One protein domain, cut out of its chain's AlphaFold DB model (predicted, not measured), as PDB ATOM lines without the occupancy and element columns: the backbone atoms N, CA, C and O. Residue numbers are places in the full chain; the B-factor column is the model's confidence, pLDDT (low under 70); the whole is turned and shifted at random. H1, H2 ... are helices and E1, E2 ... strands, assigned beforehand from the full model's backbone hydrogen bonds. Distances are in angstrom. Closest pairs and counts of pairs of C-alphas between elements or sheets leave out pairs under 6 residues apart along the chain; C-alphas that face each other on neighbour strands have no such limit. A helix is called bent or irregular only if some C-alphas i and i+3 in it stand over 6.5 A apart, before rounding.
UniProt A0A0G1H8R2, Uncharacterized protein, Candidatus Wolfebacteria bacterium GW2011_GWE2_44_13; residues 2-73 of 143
ATOM      1  N   ILE A   2     -12.206 -18.123 -42.635       84.19
ATOM      2  CA  ILE A   2     -12.555 -17.618 -43.971       84.19
ATOM      3  C   ILE A   2     -12.880 -16.119 -43.917       84.19
ATOM      4  O   ILE A   2     -12.390 -15.346 -44.740       84.19
ATOM      5  N   GLY A   3     -13.662 -15.686 -42.929       87.44
ATOM      6  CA  GLY A   3     -13.993 -14.286 -42.709       87.44
ATOM      7  C   GLY A   3     -12.899 -13.537 -41.950       87.44
ATOM      8  O   GLY A   3     -12.461 -13.949 -40.872       87.44
ATOM      9  N   ASN A   4     -12.479 -12.383 -42.476       92.94
ATOM     10  CA  ASN A   4     -11.589 -11.484 -41.750       92.94
ATOM     11  C   ASN A   4     -12.400 -10.624 -40.762       92.94
ATOM     12  O   ASN A   4     -13.288  -9.888 -41.203       92.94
ATOM     13  N   PRO A   5     -12.069 -10.609 -39.455       93.69
ATOM     14  CA  PRO A   5     -12.789  -9.800 -38.469       93.69
ATOM     15  C   PRO A   5     -12.849  -8.304 -38.804       93.69
ATOM     16  O   PRO A   5     -13.800  -7.626 -38.432       93.69
ATOM     17  N   LYS A   6     -11.865  -7.772 -39.546       94.19
ATOM     18  CA  LYS A   6     -11.825  -6.353 -39.949       94.19
ATOM     19  C   LYS A   6     -12.934  -5.966 -40.928       94.19
ATOM     20  O   LYS A   6     -13.211  -4.777 -41.086       94.19
ATOM     21  N   TRP A   7     -13.543  -6.936 -41.610       94.81
ATOM     22  CA  TRP A   7     -14.630  -6.679 -42.552       94.81
ATOM     23  C   TRP A   7     -15.957  -6.377 -41.865       94.81
ATOM     24  O   TRP A   7     -16.878  -5.897 -42.531       94.81
ATOM     25  N   PHE A   8     -16.049  -6.632 -40.560       95.00
ATOM     26  CA  PHE A   8     -17.284  -6.589 -39.799       95.00
ATOM     27  C   PHE A   8     -17.186  -5.626 -38.616       95.00
ATOM     28  O   PHE A   8     -16.107  -5.306 -38.116       95.00
ATOM     29  N   SER A   9     -18.342  -5.143 -38.180       91.69
ATOM     30  CA  SER A   9     -18.531  -4.422 -36.929       91.69
ATOM     31  C   SER A   9     -19.607  -5.112 -36.099       91.69
ATOM     32  O   SER A   9     -20.470  -5.818 -36.623       91.69
ATOM     33  N   ARG A  10     -19.573  -4.918 -34.782       88.88
ATOM     34  CA  ARG A  10     -20.582  -5.492 -33.889       88.88
ATOM     35  C   ARG A  10     -21.969  -4.905 -34.172       88.88
ATOM     36  O   ARG A  10     -22.129  -3.690 -34.306       88.88
ATOM     37  N   ARG A  11     -22.990  -5.763 -34.155       88.75
ATOM     38  CA  ARG A  11     -24.396  -5.353 -34.154       88.75
ATOM     39  C   ARG A  11     -24.851  -5.031 -32.724       88.75
ATOM     40  O   ARG A  11     -24.684  -5.848 -31.826       88.75
ATOM     41  N   LYS A  12     -25.374  -3.818 -32.495       84.25
ATOM     42  CA  LYS A  12     -25.728  -3.331 -31.141       84.25
ATOM     43  C   LYS A  12     -27.206  -3.498 -30.775       84.25
ATOM     44  O   LYS A  12     -27.492  -3.817 -29.630       84.25
ATOM     45  N   TYR A  13     -28.121  -3.271 -31.720       82.25
ATOM     46  CA  TYR A  13     -29.559  -3.160 -31.416       82.25
ATOM     47  C   TYR A  13     -30.441  -4.165 -32.164       82.25
ATOM     48  O   TYR A  13     -31.505  -4.525 -31.680       82.25
ATOM     49  N   THR A  14     -30.019  -4.637 -33.337       81.38
ATOM     50  CA  THR A  14     -30.868  -5.422 -34.253       81.38
ATOM     51  C   THR A  14     -30.618  -6.932 -34.172       81.38
ATOM     52  O   THR A  14     -30.703  -7.633 -35.183       81.38
ATOM     53  N   GLY A  15     -30.256  -7.424 -32.984       78.56
ATOM     54  CA  GLY A  15     -29.963  -8.834 -32.704       78.56
ATOM     55  C   GLY A  15     -28.484  -9.133 -32.442       78.56
ATOM     56  O   GLY A  15     -27.658  -8.224 -32.340       78.56
ATOM     57  N   TRP A  16     -28.167 -10.424 -32.334       82.00
ATOM     58  CA  TRP A  16     -26.814 -10.922 -32.093       82.00
ATOM     59  C   TRP A  16     -25.957 -10.969 -33.358       82.00
ATOM     60  O   TRP A  16     -26.455 -11.112 -34.474       82.00
ATOM     61  N   GLY A  17     -24.640 -10.885 -33.165       87.44
ATOM     62  CA  GLY A  17     -23.649 -11.071 -34.218       87.44
ATOM     63  C   GLY A  17     -23.051  -9.771 -34.743       87.44
ATOM     64  O   GLY A  17     -22.779  -8.822 -33.999       87.44
ATOM     65  N   PHE A  18     -22.790  -9.752 -36.045       90.44
ATOM     66  CA  PHE A  18     -22.017  -8.707 -36.695       90.44
ATOM     67  C   PHE A  18     -22.690  -8.186 -37.965       90.44
ATOM     68  O   PHE A  18     -23.533  -8.839 -38.579       90.44
ATOM     69  N   THR A  19     -22.309  -6.978 -38.355       91.88
ATOM     70  CA  THR A  19     -22.751  -6.308 -39.573       91.88
ATOM     71  C   THR A  19     -21.533  -6.058 -40.460       91.88
ATOM     72  O   THR A  19     -20.504  -5.597 -39.960       91.88
ATOM     73  N   PRO A  20     -21.596  -6.346 -41.770       94.19
ATOM     74  CA  PRO A  20     -20.514  -5.997 -42.683       94.19
ATOM     75  C   PRO A  20     -20.265  -4.485 -42.705       94.19
ATOM     76  O   PRO A  20     -21.181  -3.694 -42.922       94.19
ATOM     77  N   LYS A  21     -19.009  -4.081 -42.504       94.25
ATOM     78  CA  LYS A  21     -18.540  -2.693 -42.649       94.25
ATOM     79  C   LYS A  21     -17.960  -2.426 -44.042       94.25
ATOM     80  O   LYS A  21     -17.888  -1.282 -44.476       94.25
ATOM     81  N   THR A  22     -17.513  -3.478 -44.724       96.06
ATOM     82  CA  THR A  22     -16.810  -3.405 -46.014       96.06
ATOM     83  C   THR A  22     -17.524  -4.237 -47.074       96.06
ATOM     84  O   THR A  22     -18.286  -5.148 -46.739       96.06
ATOM     85  N   TRP A  23     -17.257  -3.966 -48.353       96.31
ATOM     86  CA  TRP A  23     -17.814  -4.757 -49.455       96.31
ATOM     87  C   TRP A  23     -17.355  -6.222 -49.394       96.31
ATOM     88  O   TRP A  23     -18.148  -7.109 -49.695       96.31
ATOM     89  N   GLN A  24     -16.130  -6.498 -48.921       96.31
ATOM     90  CA  GLN A  24     -15.650  -7.870 -48.725       96.31
ATOM     91  C   GLN A  24     -16.503  -8.622 -47.701       96.31
ATOM     92  O   GLN A  24     -16.805  -9.795 -47.893       96.31
ATOM     93  N   GLY A  25     -16.936  -7.943 -46.636       94.88
ATOM     94  CA  GLY A  25     -17.846  -8.525 -45.651       94.88
ATOM     95  C   GLY A  25     -19.211  -8.869 -46.252       94.88
ATOM     96  O   GLY A  25     -19.766  -9.916 -45.938       94.88
ATOM     97  N   TRP A  26     -19.732  -8.029 -47.149       95.56
ATOM     98  CA  TRP A  26     -20.973  -8.320 -47.875       95.56
ATOM     99  C   TRP A  26     -20.817  -9.499 -48.837       95.56
ATOM    100  O   TRP A  26     -21.671 -10.383 -48.849       95.56
ATOM    101  N   VAL A  27     -19.709  -9.559 -49.582       96.19
ATOM    102  CA  VAL A  27     -19.387 -10.700 -50.452       96.19
ATOM    103  C   VAL A  27     -19.249 -11.983 -49.636       96.19
ATOM    104  O   VAL A  27     -19.802 -13.006 -50.024       96.19
ATOM    105  N   TYR A  28     -18.594 -11.931 -48.475       95.06
ATOM    106  CA  TYR A  28     -18.504 -13.071 -47.563       95.06
ATOM    107  C   TYR A  28     -19.891 -13.571 -47.137       95.06
ATOM    108  O   TYR A  28     -20.167 -14.762 -47.251       95.06
ATOM    109  N   ILE A  29     -20.785 -12.672 -46.698       93.56
ATOM    110  CA  ILE A  29     -22.156 -13.053 -46.321       93.56
ATOM    111  C   ILE A  29     -22.879 -13.697 -47.506       93.56
ATOM    112  O   ILE A  29     -23.504 -14.741 -47.336       93.56
ATOM    113  N   ALA A  30     -22.764 -13.121 -48.706       94.94
ATOM    114  CA  ALA A  30     -23.375 -13.685 -49.904       94.94
ATOM    115  C   ALA A  30     -22.853 -15.102 -50.196       94.94
ATOM    116  O   ALA A  30     -23.654 -16.006 -50.411       94.94
ATOM    117  N   VAL A  31     -21.537 -15.325 -50.128       94.19
ATOM    118  CA  VAL A  31     -20.918 -16.641 -50.370       94.19
ATOM    119  C   VAL A  31     -21.346 -17.673 -49.327       94.19
ATOM    120  O   VAL A  31     -21.618 -18.813 -49.685       94.19
ATOM    121  N   ILE A  32     -21.447 -17.293 -48.053       92.75
ATOM    122  CA  ILE A  32     -21.895 -18.201 -46.988       92.75
ATOM    123  C   ILE A  32     -23.374 -18.577 -47.141       92.75
ATOM    124  O   ILE A  32     -23.747 -19.729 -46.912       92.75
ATOM    125  N   MET A  33     -24.213 -17.615 -47.528       93.25
ATOM    126  CA  MET A  33     -25.656 -17.820 -47.673       93.25
ATOM    127  C   MET A  33     -26.027 -18.540 -48.971       93.25
ATOM    128  O   MET A  33     -27.063 -19.198 -49.025       93.25
ATOM    129  N   LEU A  34     -25.201 -18.437 -50.012       94.12
ATOM    130  CA  LEU A  34     -25.515 -18.941 -51.346       94.12
ATOM    131  C   LEU A  34     -25.753 -20.463 -51.386       94.12
ATOM    132  O   LEU A  34     -26.782 -20.862 -51.929       94.12
ATOM    133  N   PRO A  35     -24.930 -21.328 -50.761       92.06
ATOM    134  CA  PRO A  35     -25.218 -22.760 -50.711       92.06
ATOM    135  C   PRO A  35     -26.524 -23.089 -49.985       92.06
ATOM    136  O   PRO A  35     -27.266 -23.960 -50.432       92.06
ATOM    137  N   ILE A  36     -26.850 -22.356 -48.914       91.75
ATOM    138  CA  ILE A  36     -28.118 -22.521 -48.190       91.75
ATOM    139  C   ILE A  36     -29.291 -22.138 -49.098       91.75
ATOM    140  O   ILE A  36     -30.266 -22.878 -49.185       91.75
ATOM    141  N   ALA A  37     -29.185 -21.015 -49.811       92.81
ATOM    142  CA  ALA A  37     -30.218 -20.550 -50.733       92.81
ATOM    143  C   ALA A  37     -30.438 -21.517 -51.911       92.81
ATOM    144  O   ALA A  37     -31.582 -21.750 -52.291       92.81
ATOM    145  N   ILE A  38     -29.369 -22.106 -52.458       92.75
ATOM    146  CA  ILE A  38     -29.453 -23.107 -53.537       92.75
ATOM    147  C   ILE A  38     -30.141 -24.380 -53.044       92.75
ATOM    148  O   ILE A  38     -31.046 -24.888 -53.699       92.75
ATOM    149  N   VAL A  39     -29.742 -24.896 -51.879       91.38
ATOM    150  CA  VAL A  39     -30.387 -26.085 -51.307       91.38
ATOM    151  C   VAL A  39     -31.862 -25.805 -51.017       91.38
ATOM    152  O   VAL A  39     -32.715 -26.625 -51.339       91.38
ATOM    153  N   ALA A  40     -32.180 -24.627 -50.476       88.56
ATOM    154  CA  ALA A  40     -33.557 -24.239 -50.195       88.56
ATOM    155  C   ALA A  40     -34.419 -24.098 -51.464       88.56
ATOM    156  O   ALA A  40     -35.605 -24.410 -51.415       88.56
ATOM    157  N   SER A  41     -33.856 -23.645 -52.591       91.50
ATOM    158  CA  SER A  41     -34.619 -23.444 -53.831       91.50
ATOM    159  C   SER A  41     -34.858 -24.732 -54.615       91.50
ATOM    160  O   SER A  41     -35.918 -24.889 -55.218       91.50
ATOM    161  N   VAL A  42     -33.893 -25.653 -54.608       90.50
ATOM    162  CA  VAL A  42     -33.994 -26.939 -55.319       90.50
ATOM    163  C   VAL A  42     -34.755 -27.980 -54.490       90.50
ATOM    164  O   VAL A  42     -35.247 -28.955 -55.047       90.50
ATOM    165  N   ASN A  43     -34.866 -27.762 -53.173       84.81
ATOM    166  CA  ASN A  43     -35.479 -28.671 -52.203       84.81
ATOM    167  C   ASN A  43     -35.090 -30.152 -52.426       84.81
ATOM    168  O   ASN A  43     -35.959 -31.004 -52.624       84.81
ATOM    169  N   PRO A  44     -33.781 -30.476 -52.465       83.38
ATOM    170  CA  PRO A  44     -33.349 -31.842 -52.694       83.38
ATOM    171  C   PRO A  44     -33.679 -32.700 -51.469       83.38
ATOM    172  O   PRO A  44     -33.137 -32.492 -50.381       83.38
ATOM    173  N   GLU A  45     -34.542 -33.693 -51.647       84.38
ATOM    174  CA  GLU A  45     -34.866 -34.656 -50.598       84.38
ATOM    175  C   GLU A  45     -33.741 -35.689 -50.435       84.38
ATOM    176  O   GLU A  45     -33.184 -36.196 -51.410       84.38
ATOM    177  N   GLY A  46     -33.399 -36.016 -49.187       88.56
ATOM    178  CA  GLY A  46     -32.484 -37.114 -48.879       88.56
ATOM    179  C   GLY A  46     -31.525 -36.842 -47.724       88.56
ATOM    180  O   GLY A  46     -31.248 -35.706 -47.341       88.56
ATOM    181  N   THR A  47     -30.961 -37.926 -47.188       90.94
ATOM    182  CA  THR A  47     -30.022 -37.896 -46.056       90.94
ATOM    183  C   THR A  47     -28.789 -37.039 -46.341       90.94
ATOM    184  O   THR A  47     -28.298 -36.347 -45.453       90.94
ATOM    185  N   TRP A  48     -28.306 -37.030 -47.587       90.19
ATOM    186  CA  TRP A  48     -27.138 -36.244 -47.989       90.19
ATOM    187  C   TRP A  48     -27.369 -34.734 -47.912       90.19
ATOM    188  O   TRP A  48     -26.444 -34.011 -47.546       90.19
ATOM    189  N   THR A  49     -28.593 -34.263 -48.162       90.81
ATOM    190  CA  THR A  49     -28.957 -32.851 -47.977       90.81
ATOM    191  C   THR A  49     -28.846 -32.459 -46.507       90.81
ATOM    192  O   THR A  49     -28.220 -31.453 -46.179       90.81
ATOM    193  N   SER A  50     -29.385 -33.281 -45.600       90.00
ATOM    194  CA  SER A  50     -29.291 -33.038 -44.156       90.00
ATOM    195  C   SER A  50     -27.842 -33.059 -43.667       90.00
ATOM    196  O   SER A  50     -27.430 -32.161 -42.937       90.00
ATOM    197  N   VAL A  51     -27.048 -34.043 -44.106       92.88
ATOM    198  CA  VAL A  51     -25.618 -34.140 -43.769       92.88
ATOM    199  C   VAL A  51     -24.861 -32.906 -44.257       92.88
ATOM    200  O   VAL A  51     -24.105 -32.311 -43.488       92.88
ATOM    201  N   PHE A  52     -25.097 -32.476 -45.500       93.44
ATOM    202  CA  PHE A  52     -24.495 -31.265 -46.053       93.44
ATOM    203  C   PHE A  52     -24.847 -30.025 -45.224       93.44
ATOM    204  O   PHE A  52     -23.947 -29.284 -44.833       93.44
ATOM    205  N   LEU A  53     -26.130 -29.815 -44.904       92.38
ATOM    206  CA  LEU A  53     -26.579 -28.655 -44.129       92.38
ATOM    207  C   LEU A  53     -25.984 -28.633 -42.718       92.38
ATOM    208  O   LEU A  53     -25.586 -27.569 -42.250       92.38
ATOM    209  N   ILE A  54     -25.873 -29.788 -42.057       93.00
ATOM    210  CA  ILE A  54     -25.242 -29.897 -40.733       93.00
ATOM    211  C   ILE A  54     -23.760 -29.519 -40.813       93.00
ATOM    212  O   ILE A  54     -23.291 -28.697 -40.025       93.00
ATOM    213  N   ILE A  55     -23.021 -30.078 -41.776       94.81
ATOM    214  CA  ILE A  55     -21.598 -29.762 -41.963       94.81
ATOM    215  C   ILE A  55     -21.422 -28.275 -42.284       94.81
ATOM    216  O   ILE A  55     -20.569 -27.613 -41.693       94.81
ATOM    217  N   TRP A  56     -22.254 -27.727 -43.172       94.88
ATOM    218  CA  TRP A  56     -22.204 -26.317 -43.543       94.88
ATOM    219  C   TRP A  56     -22.499 -25.398 -42.352       94.88
ATOM    220  O   TRP A  56     -21.781 -24.421 -42.129       94.88
ATOM    221  N   ALA A  57     -23.497 -25.744 -41.534       92.19
ATOM    222  CA  ALA A  57     -23.819 -25.019 -40.310       92.19
ATOM    223  C   ALA A  57     -22.656 -25.040 -39.306       92.19
ATOM    224  O   ALA A  57     -22.364 -24.010 -38.702       92.19
ATOM    225  N   LEU A  58     -21.954 -26.169 -39.158       94.44
ATOM    226  CA  LEU A  58     -20.774 -26.271 -38.292       94.44
ATOM    227  C   LEU A  58     -19.613 -25.410 -38.796       94.44
ATOM    228  O   LEU A  58     -19.007 -24.683 -38.007       94.44
ATOM    229  N   VAL A  59     -19.323 -25.447 -40.101       93.75
ATOM    230  CA  VAL A  59     -18.295 -24.593 -40.719       93.75
ATOM    231  C   VAL A  59     -18.618 -23.120 -40.480       93.75
ATOM    232  O   VAL A  59     -17.759 -22.366 -40.019       93.75
ATOM    233  N   PHE A  60     -19.869 -22.722 -40.723       92.56
ATOM    234  CA  PHE A  60     -20.317 -21.358 -40.472       92.56
ATOM    235  C   PHE A  60     -20.233 -20.980 -38.990       92.56
ATOM    236  O   PHE A  60     -19.749 -19.897 -38.678       92.56
ATOM    237  N   ALA A  61     -20.654 -21.854 -38.072       92.31
ATOM    238  CA  ALA A  61     -20.611 -21.590 -36.635       92.31
ATOM    239  C   ALA A  61     -19.176 -21.353 -36.145       92.31
ATOM    240  O   ALA A  61     -18.911 -20.398 -35.413       92.31
ATOM    241  N   VAL A  62     -18.237 -22.187 -36.593       94.62
ATOM    242  CA  VAL A  62     -16.815 -22.058 -36.270       94.62
ATOM    243  C   VAL A  62     -16.259 -20.734 -36.807       94.62
ATOM    244  O   VAL A  62     -15.624 -19.988 -36.057       94.62
ATOM    245  N   ASP A  63     -16.553 -20.378 -38.061       93.62
ATOM    246  CA  ASP A  63     -16.094 -19.110 -38.644       93.62
ATOM    247  C   ASP A  63     -16.730 -17.882 -37.983       93.62
ATOM    248  O   ASP A  63     -16.045 -16.902 -37.680       93.62
ATOM    249  N   PHE A  64     -18.021 -17.964 -37.662       92.62
ATOM    250  CA  PHE A  64     -18.754 -16.942 -36.927       92.62
ATOM    251  C   PHE A  64     -18.116 -16.664 -35.562       92.62
ATOM    252  O   PHE A  64     -17.879 -15.501 -35.226       92.62
ATOM    253  N   ILE A  65     -17.779 -17.712 -34.795       92.56
ATOM    254  CA  ILE A  65     -17.106 -17.578 -33.495       92.56
ATOM    255  C   ILE A  65     -15.762 -16.864 -33.660       92.56
ATOM    256  O   ILE A  65     -15.461 -15.937 -32.910       92.56
ATOM    257  N   HIS A  66     -14.969 -17.234 -34.660       94.12
ATOM    258  CA  HIS A  66     -13.680 -16.591 -34.903       94.12
ATOM    259  C   HIS A  66     -13.784 -15.123 -35.287       94.12
ATOM    260  O   HIS A  66     -13.025 -14.306 -34.767       94.12
ATOM    261  N   ILE A  67     -14.734 -14.771 -36.155       94.06
ATOM    262  CA  ILE A  67     -15.007 -13.372 -36.485       94.06
ATOM    263  C   ILE A  67     -15.382 -12.614 -35.209       94.06
ATOM    264  O   ILE A  67     -14.790 -11.576 -34.915       94.06
ATOM    265  N   MET A  68     -16.308 -13.156 -34.415       91.19
ATOM    266  CA  MET A  68     -16.790 -12.531 -33.181       91.19
ATOM    267  C   MET A  68     -15.692 -12.327 -32.131       91.19
ATOM    268  O   MET A  68     -15.642 -11.268 -31.500       91.19
ATOM    269  N   VAL A  69     -14.804 -13.309 -31.959       90.12
ATOM    270  CA  VAL A  69     -13.671 -13.240 -31.024       90.12
ATOM    271  C   VAL A  69     -12.568 -12.313 -31.544       90.12
ATOM    272  O   VAL A  69     -11.964 -11.579 -30.765       90.12
ATOM    273  N   GLY A  70     -12.314 -12.315 -32.854       91.00
ATOM    274  CA  GLY A  70     -11.257 -11.525 -33.487       91.00
ATOM    275  C   GLY A  70     -11.604 -10.052 -33.719       91.00
ATOM    276  O   GLY A  70     -10.721  -9.262 -34.064       91.00
ATOM    277  N   MET A  71     -12.868  -9.653 -33.555       91.50
ATOM    278  CA  MET A  71     -13.280  -8.257 -33.695       91.50
ATOM    279  C   MET A  71     -12.693  -7.392 -32.574       91.50
ATOM    280  O   MET A  71     -12.784  -7.711 -31.387       91.50
ATOM    281  N   ARG A  72     -12.123  -6.244 -32.957       87.50
ATOM    282  CA  ARG A  72     -11.678  -5.233 -31.991       87.50
ATOM    283  C   ARG A  72     -12.892  -4.601 -31.317       87.50
ATOM    284  O   ARG A  72     -13.867  -4.275 -31.987       87.50
ATOM    285  N   LYS A  73     -12.799  -4.442 -30.001       86.06
ATOM    286  CA  LYS A  73     -13.827  -3.849 -29.145       86.06
ATOM    287  C   LYS A  73     -13.141  -2.920 -28.161       86.06
ATOM    288  O   LYS A  73     -12.150  -3.331 -27.552       86.06
TER     289      LYS A  73
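AT A GLANCE: This is residues 2 to 73 of the 143 residues of an uncharacterized protein of Candidatus Wolfebacteria bacterium GW2011_GWE2_44_13 (UniProt A0A0G1H8R2). A small hairpin of strands E1 and E2 sits at one end of two long helices, bent H1 and H2, which run opposite ways, loosely side by side. At the other end residues 40 to 48 stick out. The 72 printed residues, mostly helix by class, hold E1, E2, H1 and H2 in that order, the sheet antiparallel. The whole is only just loose, close to compact, with a radius of gyration of the C-alphas of 13.9 A, spanning 43 by 23 by 20 A.

IN THESE COORDINATES: E1, residues 8 to 10, begins at C-alpha 8 (-17.284, -6.589, -39.799); E2 is residues 18 to 20. H1, residues 23 to 42, assigned as one helix by its hydrogen bonds, is bent: C-alphas 32 and 35 are 6.8 A apart. Its arms are H1a, residues 23 to 32, 14.3 A, and H1b, residues 35 to 42, 10.8 A. H2, residues 47 to 70, 34.7 A, ends at C-alpha 70 (-11.257, -11.525, -33.487).

HOW THE PARTS SIT: In the hairpin E1 and E2, N 9 and O 19 are within hydrogen-bond range, 2.8 A. The closest C-alphas of E2 and H1a, Pro 20 and Trp 26, are 5.7 A apart. H1b and H2 are close but not clearly touching, the closest C-alphas, Ile 36 and Leu 53, 7.5 A apart. Every O i to N i+4 pair in H1a, H1b and H2 is within hydrogen-bond range.

THE WHOLE: The printed part has no cut, and no printed residue is under 70 in pLDDT.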